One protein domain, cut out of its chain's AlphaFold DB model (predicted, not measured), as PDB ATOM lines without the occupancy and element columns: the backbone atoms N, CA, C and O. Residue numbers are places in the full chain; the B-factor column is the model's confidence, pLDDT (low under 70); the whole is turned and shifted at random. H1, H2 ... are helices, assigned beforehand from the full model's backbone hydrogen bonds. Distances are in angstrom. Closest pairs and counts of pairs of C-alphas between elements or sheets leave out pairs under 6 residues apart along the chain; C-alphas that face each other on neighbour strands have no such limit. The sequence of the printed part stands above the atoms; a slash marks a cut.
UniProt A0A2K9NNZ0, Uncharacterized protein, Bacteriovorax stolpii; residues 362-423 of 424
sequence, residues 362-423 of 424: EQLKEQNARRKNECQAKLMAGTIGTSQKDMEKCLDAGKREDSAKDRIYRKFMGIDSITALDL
ATOM      1  N   GLU A 362      31.421  16.055 -12.653       82.25
ATOM      2  CA  GLU A 362      30.978  16.062 -11.261       82.25
ATOM      3  C   GLU A 362      31.554  17.276 -10.523       82.25
ATOM      4  O   GLU A 362      30.798  18.066  -9.951       82.25
ATOM      5  N   GLN A 363      32.859  17.525 -10.669       83.06
ATOM      6  CA  GLN A 363      33.520  18.696 -10.085       83.06
ATOM      7  C   GLN A 363      32.900  20.017 -10.561       83.06
ATOM      8  O   GLN A 363      32.711  20.946  -9.774       83.06
ATOM      9  N   LEU A 364      32.540  20.123 -11.845       85.38
ATOM     10  CA  LEU A 364      31.879  21.310 -12.387       85.38
ATOM     11  C   LEU A 364      30.472  21.494 -11.802       85.38
ATOM     12  O   LEU A 364      30.061  22.622 -11.515       85.38
ATOM     13  N   LYS A 365      29.718  20.406 -11.614       86.94
ATOM     14  CA  LYS A 365      28.391  20.441 -10.985       86.94
ATOM     15  C   LYS A 365      28.484  20.925  -9.538       86.94
ATOM     16  O   LYS A 365      27.725  21.820  -9.154       86.94
ATOM     17  N   GLU A 366      29.419  20.383  -8.765       86.75
ATOM     18  CA  GLU A 366      29.673  20.792  -7.381       86.75
ATOM     19  C   GLU A 366      30.121  22.252  -7.292       86.75
ATOM     20  O   GLU A 366      29.553  23.040  -6.529       86.75
ATOM     21  N   GLN A 367      31.074  22.651  -8.138       86.50
ATOM     22  CA  GLN A 367      31.561  24.025  -8.221       86.50
ATOM     23  C   GLN A 367      30.426  25.006  -8.553       86.50
ATOM     24  O   GLN A 367      30.291  26.042  -7.897       86.50
ATOM     25  N   ASN A 368      29.577  24.684  -9.533       87.44
ATOM     26  CA  ASN A 368      28.428  25.511  -9.901       87.44
ATOM     27  C   ASN A 368      27.413  25.630  -8.755       87.44
ATOM     28  O   ASN A 368      26.878  26.716  -8.520       87.44
ATOM     29  N   ALA A 369      27.158  24.541  -8.022       89.81
ATOM     30  CA  ALA A 369      26.271  24.554  -6.863       89.81
ATOM     31  C   ALA A 369      26.829  25.428  -5.727       89.81
ATOM     32  O   ALA A 369      26.121  26.308  -5.228       89.81
ATOM     33  N   ARG A 370      28.112  25.256  -5.376       87.38
ATOM     34  CA  ARG A 370      28.819  26.093  -4.389       87.38
ATOM     35  C   ARG A 370      28.720  27.567  -4.758       87.38
ATOM     36  O   ARG A 370      28.292  28.392  -3.956       87.38
ATOM     37  N   ARG A 371      29.024  27.883  -6.011       87.06
ATOM     38  CA  ARG A 371      29.018  29.247  -6.529       87.06
ATOM     39  C   ARG A 371      27.629  29.884  -6.537       87.06
ATOM     40  O   ARG A 371      27.490  31.062  -6.213       87.06
ATOM     41  N   LYS A 372      26.590  29.110  -6.855       90.94
ATOM     42  CA  LYS A 372      25.199  29.560  -6.733       90.94
ATOM     43  C   LYS A 372      24.865  29.944  -5.294       90.94
ATOM     44  O   LYS A 372      24.299  31.013  -5.076       90.94
ATOM     45  N   ASN A 373      25.274  29.124  -4.327       91.94
ATOM     46  CA  ASN A 373      25.066  29.407  -2.908       91.94
ATOM     47  C   ASN A 373      25.847  30.652  -2.454       91.94
ATOM     48  O   ASN A 373      25.284  31.511  -1.777       91.94
ATOM     49  N   GLU A 374      27.107  30.805  -2.874       89.62
ATOM     50  CA  GLU A 374      27.926  31.990  -2.576       89.62
ATOM     51  C   GLU A 374      27.312  33.279  -3.142       89.62
ATOM     52  O   GLU A 374      27.224  34.290  -2.444       89.62
ATOM     53  N   CYS A 375      26.854  33.257  -4.396       90.81
ATOM     54  CA  CYS A 375      26.193  34.407  -5.013       90.81
ATOM     55  C   CYS A 375      24.856  34.734  -4.337       90.81
ATOM     56  O   CYS A 375      24.551  35.906  -4.122       90.81
ATOM     57  N   GLN A 376      24.088  33.720  -3.928       92.62
ATOM     58  CA  GLN A 376      22.857  33.913  -3.162       92.62
ATOM     59  C   GLN A 376      23.123  34.519  -1.779       92.62
ATOM     60  O   GLN A 376      22.408  35.434  -1.373       92.62
ATOM     61  N   ALA A 377      24.180  34.089  -1.088       92.00
ATOM     62  CA  ALA A 377      24.598  34.699   0.172       92.00
ATOM     63  C   ALA A 377      25.028  36.163  -0.020       92.00
ATOM     64  O   ALA A 377      24.611  37.031   0.745       92.00
ATOM     65  N   LYS A 378      25.794  36.467  -1.080       91.75
ATOM     66  CA  LYS A 378      26.186  37.845  -1.426       91.75
ATOM     67  C   LYS A 378      24.985  38.742  -1.721       91.75
ATOM     68  O   LYS A 378      24.991  39.900  -1.295       91.75
ATOM     69  N   LEU A 379      23.977  38.205  -2.414       91.75
ATOM     70  CA  LEU A 379      22.706  38.874  -2.698       91.75
ATOM     71  C   LEU A 379      21.955  39.193  -1.399       91.75
ATOM     72  O   LEU A 379      21.560  40.335  -1.181       91.75
ATOM     73  N   MET A 380      21.805  38.201  -0.514       91.88
ATOM     74  CA  MET A 380      21.135  38.363   0.784       91.88
ATOM     75  C   MET A 380      21.871  39.341   1.705       91.88
ATOM     76  O   MET A 380      21.232  40.091   2.436       91.88
ATOM     77  N   ALA A 381      23.203  39.366   1.646       92.94
ATOM     78  CA  ALA A 381      24.039  40.292   2.407       92.94
ATOM     79  C   ALA A 381      24.089  41.717   1.813       92.94
ATOM     80  O   ALA A 381      24.749  42.582   2.383       92.94
ATOM     81  N   GLY A 382      23.454  41.970   0.660       91.38
ATOM     82  CA  GLY A 382      23.484  43.275  -0.017       91.38
ATOM     83  C   GLY A 382      24.856  43.663  -0.583       91.38
ATOM     84  O   GLY A 382      25.106  44.831  -0.865       91.38
ATOM     85  N   THR A 383      25.762  42.695  -0.740       91.56
ATOM     86  CA  THR A 383      27.128  42.918  -1.260       91.56
ATOM     87  C   THR A 383      27.205  42.901  -2.788       91.56
ATOM     88  O   THR A 383      28.208  43.313  -3.368       91.56
ATOM     89  N   ILE A 384      26.136  42.450  -3.449       91.38
ATOM     90  CA  ILE A 384      25.873  42.620  -4.881       91.38
ATOM     91  C   ILE A 384      24.468  43.215  -5.050       91.38
ATOM     92  O   ILE A 384      23.658  43.149  -4.123       91.38
ATOM     93  N   GLY A 385      24.175  43.813  -6.209       87.56
ATOM     94  CA  GLY A 385      22.847  44.373  -6.479       87.56
ATOM     95  C   GLY A 385      21.745  43.308  -6.447       87.56
ATOM     96  O   GLY A 385      22.012  42.122  -6.614       87.56
ATOM     97  N   THR A 386      20.498  43.719  -6.206       87.75
ATOM     98  CA  THR A 386      19.361  42.802  -5.994       87.75
ATOM     99  C   THR A 386      18.733  42.276  -7.287       87.75
ATOM    100  O   THR A 386      17.714  41.585  -7.238       87.75
ATOM    101  N   SER A 387      19.275  42.634  -8.454       90.56
ATOM    102  CA  SER A 387      18.681  42.262  -9.736       90.56
ATOM    103  C   SER A 387      19.097  40.856 -10.177       90.56
ATOM    104  O   SER A 387      20.172  40.364  -9.833       90.56
ATOM    105  N   GLN A 388      18.279  40.221 -11.021       89.19
ATOM    106  CA  GLN A 388      18.654  38.964 -11.681       89.19
ATOM    107  C   GLN A 388      19.967  39.108 -12.472       89.19
ATOM    108  O   GLN A 388      20.794  38.201 -12.469       89.19
ATOM    109  N   LYS A 389      20.199  40.275 -13.080       92.00
ATOM    110  CA  LYS A 389      21.427  40.578 -13.824       92.00
ATOM    111  C   LYS A 389      22.670  40.580 -12.927       92.00
ATOM    112  O   LYS A 389      23.740  40.173 -13.370       92.00
ATOM    113  N   ASP A 390      22.544  41.019 -11.676       90.25
ATOM    114  CA  ASP A 390      23.644  40.983 -10.707       90.25
ATOM    115  C   ASP A 390      23.951  39.548 -10.263       90.25
ATOM    116  O   ASP A 390      25.120  39.181 -10.134       90.25
ATOM    117  N   MET A 391      22.913  38.716 -10.105       90.56
ATOM    118  CA  MET A 391      23.068  37.279  -9.866       90.56
ATOM    119  C   MET A 391      23.774  36.591 -11.041       90.56
ATOM    120  O   MET A 391      24.747  35.875 -10.825       90.56
ATOM    121  N   GLU A 392      23.335  36.832 -12.279       90.06
ATOM    122  CA  GLU A 392      23.965  36.285 -13.491       90.06
ATOM    123  C   GLU A 392      25.429  36.723 -13.599       90.06
ATOM    124  O   GLU A 392      26.323  35.890 -13.725       90.06
ATOM    125  N   LYS A 393      25.707  38.018 -13.407       89.88
ATOM    126  CA  LYS A 393      27.079  38.544 -13.386       89.88
ATOM    127  C   LYS A 393      27.932  37.888 -12.297       89.88
ATOM    128  O   LYS A 393      29.108  37.609 -12.528       89.88
ATOM    129  N   CYS A 394      27.363  37.622 -11.120       87.44
ATOM    130  CA  CYS A 394      28.050  36.895 -10.056       87.44
ATOM    131  C   CYS A 394      28.327  35.437 -10.447       87.44
ATOM    132  O   CYS A 394      29.437  34.951 -10.232       87.44
ATOM    133  N   LEU A 395      27.366  34.742 -11.061       87.56
ATOM    134  CA  LEU A 395      27.522  33.366 -11.543       87.56
ATOM    135  C   LEU A 395      28.521  33.246 -12.700       87.56
ATOM    136  O   LEU A 395      29.146  32.198 -12.842       87.56
ATOM    137  N   ASP A 396      28.716  34.311 -13.475       86.50
ATOM    138  CA  ASP A 396      29.610  34.314 -14.634       86.50
ATOM    139  C   ASP A 396      31.008  34.889 -14.355       86.50
ATOM    140  O   ASP A 396      31.935  34.645 -15.121       86.50
ATOM    141  N   ALA A 397      31.219  35.589 -13.237       83.00
ATOM    142  CA  ALA A 397      32.519  36.154 -12.851       83.00
ATOM    143  C   ALA A 397      33.709  35.157 -12.926       83.00
ATOM    144  O   ALA A 397      33.827  34.221 -12.140       83.00
ATOM    145  N   GLY A 398      34.646  35.345 -13.849       74.00
ATOM    146  CA  GLY A 398      35.795  34.441 -13.976       74.00
ATOM    147  C   GLY A 398      35.506  33.142 -14.732       74.00
ATOM    148  O   GLY A 398      36.422  32.334 -14.871       74.00
ATOM    149  N   LYS A 399      34.298  32.950 -15.286       81.75
ATOM    150  CA  LYS A 399      34.155  32.104 -16.475       81.75
ATOM    151  C   LYS A 399      34.885  32.777 -17.634       81.75
ATOM    152  O   LYS A 399      35.018  34.001 -17.683       81.75
ATOM    153  N   ARG A 400      35.354  31.974 -18.580       80.00
ATOM    154  CA  ARG A 400      35.900  32.489 -19.830       80.00
ATOM    155  C   ARG A 400      34.777  33.146 -20.636       80.00
ATOM    156  O   ARG A 400      33.720  32.545 -20.805       80.00
ATOM    157  N   GLU A 401      35.003  34.352 -21.144       78.25
ATOM    158  CA  GLU A 401      34.066  34.964 -22.087       78.25
ATOM    159  C   GLU A 401      34.142  34.234 -23.433       78.25
ATOM    160  O   GLU A 401      35.196  34.198 -24.073       78.25
ATOM    161  N   ASP A 402      33.027  33.651 -23.875       76.38
ATOM    162  CA  ASP A 402      32.963  32.986 -25.173       76.38
ATOM    163  C   ASP A 402      32.948  34.012 -26.306       76.38
ATOM    164  O   ASP A 402      31.933  34.652 -26.616       76.38
ATOM    165  N   SER A 403      34.091  34.146 -26.977       81.06
ATOM    166  CA  SER A 403      34.201  35.028 -28.130       81.06
ATOM    167  C   SER A 403      33.451  34.458 -29.341       81.06
ATOM    168  O   SER A 403      33.247  33.250 -29.486       81.06
ATOM    169  N   ALA A 404      33.084  35.321 -30.294       82.06
ATOM    170  CA  ALA A 404      32.541  34.859 -31.575       82.06
ATOM    171  C   ALA A 404      33.502  33.893 -32.296       82.06
ATOM    172  O   ALA A 404      33.054  32.956 -32.954       82.06
ATOM    173  N   LYS A 405      34.820  34.087 -32.127       80.50
ATOM    174  CA  LYS A 405      35.849  33.187 -32.659       80.50
ATOM    175  C   LYS A 405      35.799  31.813 -31.995       80.50
ATOM    176  O   LYS A 405      35.947  30.823 -32.700       80.50
ATOM    177  N   ASP A 406      35.544  31.745 -30.690       76.69
ATOM    178  CA  ASP A 406      35.401  30.474 -29.973       76.69
ATOM    179  C   ASP A 406      34.186  29.690 -30.456       76.69
ATOM    180  O   ASP A 406      34.303  28.502 -30.736       76.69
ATOM    181  N   ARG A 407      33.043  30.361 -30.648       78.50
ATOM    182  CA  ARG A 407      31.837  29.721 -31.200       78.50
ATOM    183  C   ARG A 407      32.064  29.180 -32.613       78.50
ATOM    184  O   ARG A 407      31.674  28.059 -32.922       78.50
ATOM    185  N   ILE A 408      32.731  29.954 -33.476       80.94
ATOM    186  CA  ILE A 408      33.094  29.501 -34.830       80.94
ATOM    187  C   ILE A 408      34.066  28.319 -34.760       80.94
ATOM    188  O   ILE A 408      33.893  27.344 -35.488       80.94
ATOM    189  N   TYR A 409      35.065  28.394 -33.881       78.00
ATOM    190  CA  TYR A 409      36.037  27.328 -33.672       78.00
ATOM    191  C   TYR A 409      35.359  26.040 -33.197       78.00
ATOM    192  O   TYR A 409      35.594  24.999 -33.798       78.00
ATOM    193  N   ARG A 410      34.472  26.093 -32.198       75.75
ATOM    194  CA  ARG A 410      33.745  24.912 -31.707       75.75
ATOM    195  C   ARG A 410      32.929  24.242 -32.798       75.75
ATOM    196  O   ARG A 410      33.050  23.033 -32.994       75.75
ATOM    197  N   LYS A 411      32.198  25.039 -33.579       77.94
ATOM    198  CA  LYS A 411      31.460  24.554 -34.745       77.94
ATOM    199  C   LYS A 411      32.387  23.919 -35.786       77.94
ATOM    200  O   LYS A 411      32.092  22.838 -36.283       77.94
ATOM    201  N   PHE A 412      33.515  24.560 -36.100       73.06
ATOM    202  CA  PHE A 412      34.496  24.059 -37.071       73.06
ATOM    203  C   PHE A 412      35.180  22.764 -36.609       73.06
ATOM    204  O   PHE A 412      35.368  21.841 -37.396       73.06
ATOM    205  N   MET A 413      35.517  22.676 -35.324       67.19
ATOM    206  CA  MET A 413      36.143  21.501 -34.714       67.19
ATOM    207  C   MET A 413      35.142  20.369 -34.450       67.19
ATOM    208  O   MET A 413      35.546  19.272 -34.068       67.19
ATOM    209  N   GLY A 414      33.847  20.617 -34.675       65.31
ATOM    210  CA  GLY A 414      32.764  19.675 -34.415       65.31
ATOM    211  C   GLY A 414      32.466  19.469 -32.932       65.31
ATOM    212  O   GLY A 414      31.746  18.538 -32.609       65.31
ATOM    213  N   ILE A 415      32.982  20.315 -32.040       67.31
ATOM    214  CA  ILE A 415      32.838  20.170 -30.583       67.31
ATOM    215  C   ILE A 415      31.371  20.295 -30.169       67.31
ATOM    216  O   ILE A 415      30.902  19.515 -29.354       67.31
ATOM    217  N   ASP A 416      30.619  21.195 -30.808       62.62
ATOM    218  CA  ASP A 416      29.187  21.380 -30.528       62.62
ATOM    219  C   ASP A 416      28.310  20.208 -31.023       62.62
ATOM    220  O   ASP A 416      27.132  20.135 -30.686       62.62
ATOM    221  N   SER A 417      28.860  19.307 -31.851       53.69
ATOM    222  CA  SER A 417      28.158  18.135 -32.406       53.69
ATOM    223  C   SER A 417      28.538  16.809 -31.747       53.69
ATOM    224  O   SER A 417      27.967  15.781 -32.095       53.69
ATOM    225  N   ILE A 418      29.520  16.825 -30.845       47.19
ATOM    226  CA  ILE A 418      29.980  15.646 -30.113       47.19
ATOM    227  C   ILE A 418      29.153  15.614 -28.824       47.19
ATOM    228  O   ILE A 418      29.247  16.523 -27.997       47.19
ATOM    229  N   THR A 419      28.273  14.622 -28.679       39.50
ATOM    230  CA  THR A 419      27.536  14.441 -27.421       39.50
ATOM    231  C   THR A 419      28.509  14.015 -26.318       39.50
ATOM    232  O   THR A 419      29.617  13.576 -26.614       39.50
ATOM    233  N   ALA A 420      28.138  14.120 -25.035       40.03
ATOM    234  CA  ALA A 420      28.997  13.611 -23.956       40.03
ATOM    235  C   ALA A 420      29.405  12.140 -24.203       40.03
ATOM    236  O   ALA A 420      30.551  11.783 -23.983       40.03
ATOM    237  N   LEU A 421      28.517  11.333 -24.794       35.12
ATOM    238  CA  LEU A 421      28.790   9.954 -25.221       35.12
ATOM    239  C   LEU A 421      29.829   9.814 -26.347       35.12
ATOM    240  O   LEU A 421      30.419   8.754 -26.487       35.12
ATOM    241  N   ASP A 422      30.066  10.854 -27.145       35.28
ATOM    242  CA  ASP A 422      31.084  10.852 -28.205       35.28
ATOM    243  C   ASP A 422      32.439  11.425 -27.718       35.28
ATOM    244  O   ASP A 422      33.458  11.305 -28.408       35.28
ATOM    245  N   LEU A 423      32.464  12.075 -26.542       36.19
ATOM    246  CA  LEU A 423      33.684  12.510 -25.840       36.19
ATOM    247  C   LEU A 423      34.266  11.414 -24.937       36.19
ATOM    248  O   LEU A 423      35.471  11.453 -24.668       36.19
TER     249      LEU A 423
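AT A GLANCE: This is residues 362 to 423 of the 424 residues of an uncharacterized protein of Bacteriovorax stolpii (UniProt A0A2K9NNZ0). The long helix H1 and the shorter H2, which folds back beside part of it, make a helical hairpin, and from there the chain runs out to H3 and then to the tiny H4, both away from the hairpin. The whole is an open, elongated C with few contacts across it. The printed part has 62 residues with four named helices, in the order H1, H2, H3, H4, and no named strand; the class is all helix. It is only just loose, close to extended, with a radius of gyration of the C-alphas of 15.6 A, and it spans 43 by 27 by 16 A.

HOW THE PARTS SIT: Begin at H1, residues 362 to 380, and go on to H2, residues 388 to 396: these two touch, H1 with residues 371 to 379 alone. Their closest C-alphas are those of Cys 375 and Cys 394, 5.9 A apart. They run opposite ways at a steep tilt of 39 degrees, as a helical hairpin. Further along, H3, residues 404 to 413, is apart from H1 and from H2. H4, residues 420 to 423, is apart from H1, H2 and H3. In H1, H2 and H3 every O i to N i+4 pair is within hydrogen-bond range; H4 is too short for such a pair, and its one O i to N i+3 pair is within range.

IN THESE COORDINATES: Find C-alpha 362 at (30.978, 16.062, -11.261); from there H1 runs 27.2 A to C-alpha 380 at (21.135, 38.363, 0.784). H2 is 12.3 A long, H3 14.2 A and H4 5.2 A, ending at C-alpha 423 at (33.684, 12.510, -25.840).

THE WHOLE: Look at Ala 381 and Phe 412, whose C-alphas, 43.9 A apart, are the two farthest apart. The three links are short, and the printed part has no cut. Residues 398 to 406, of which 404 to 406 belong to H3, stand free. In this model, residues 413 to 423 have pLDDT under 70.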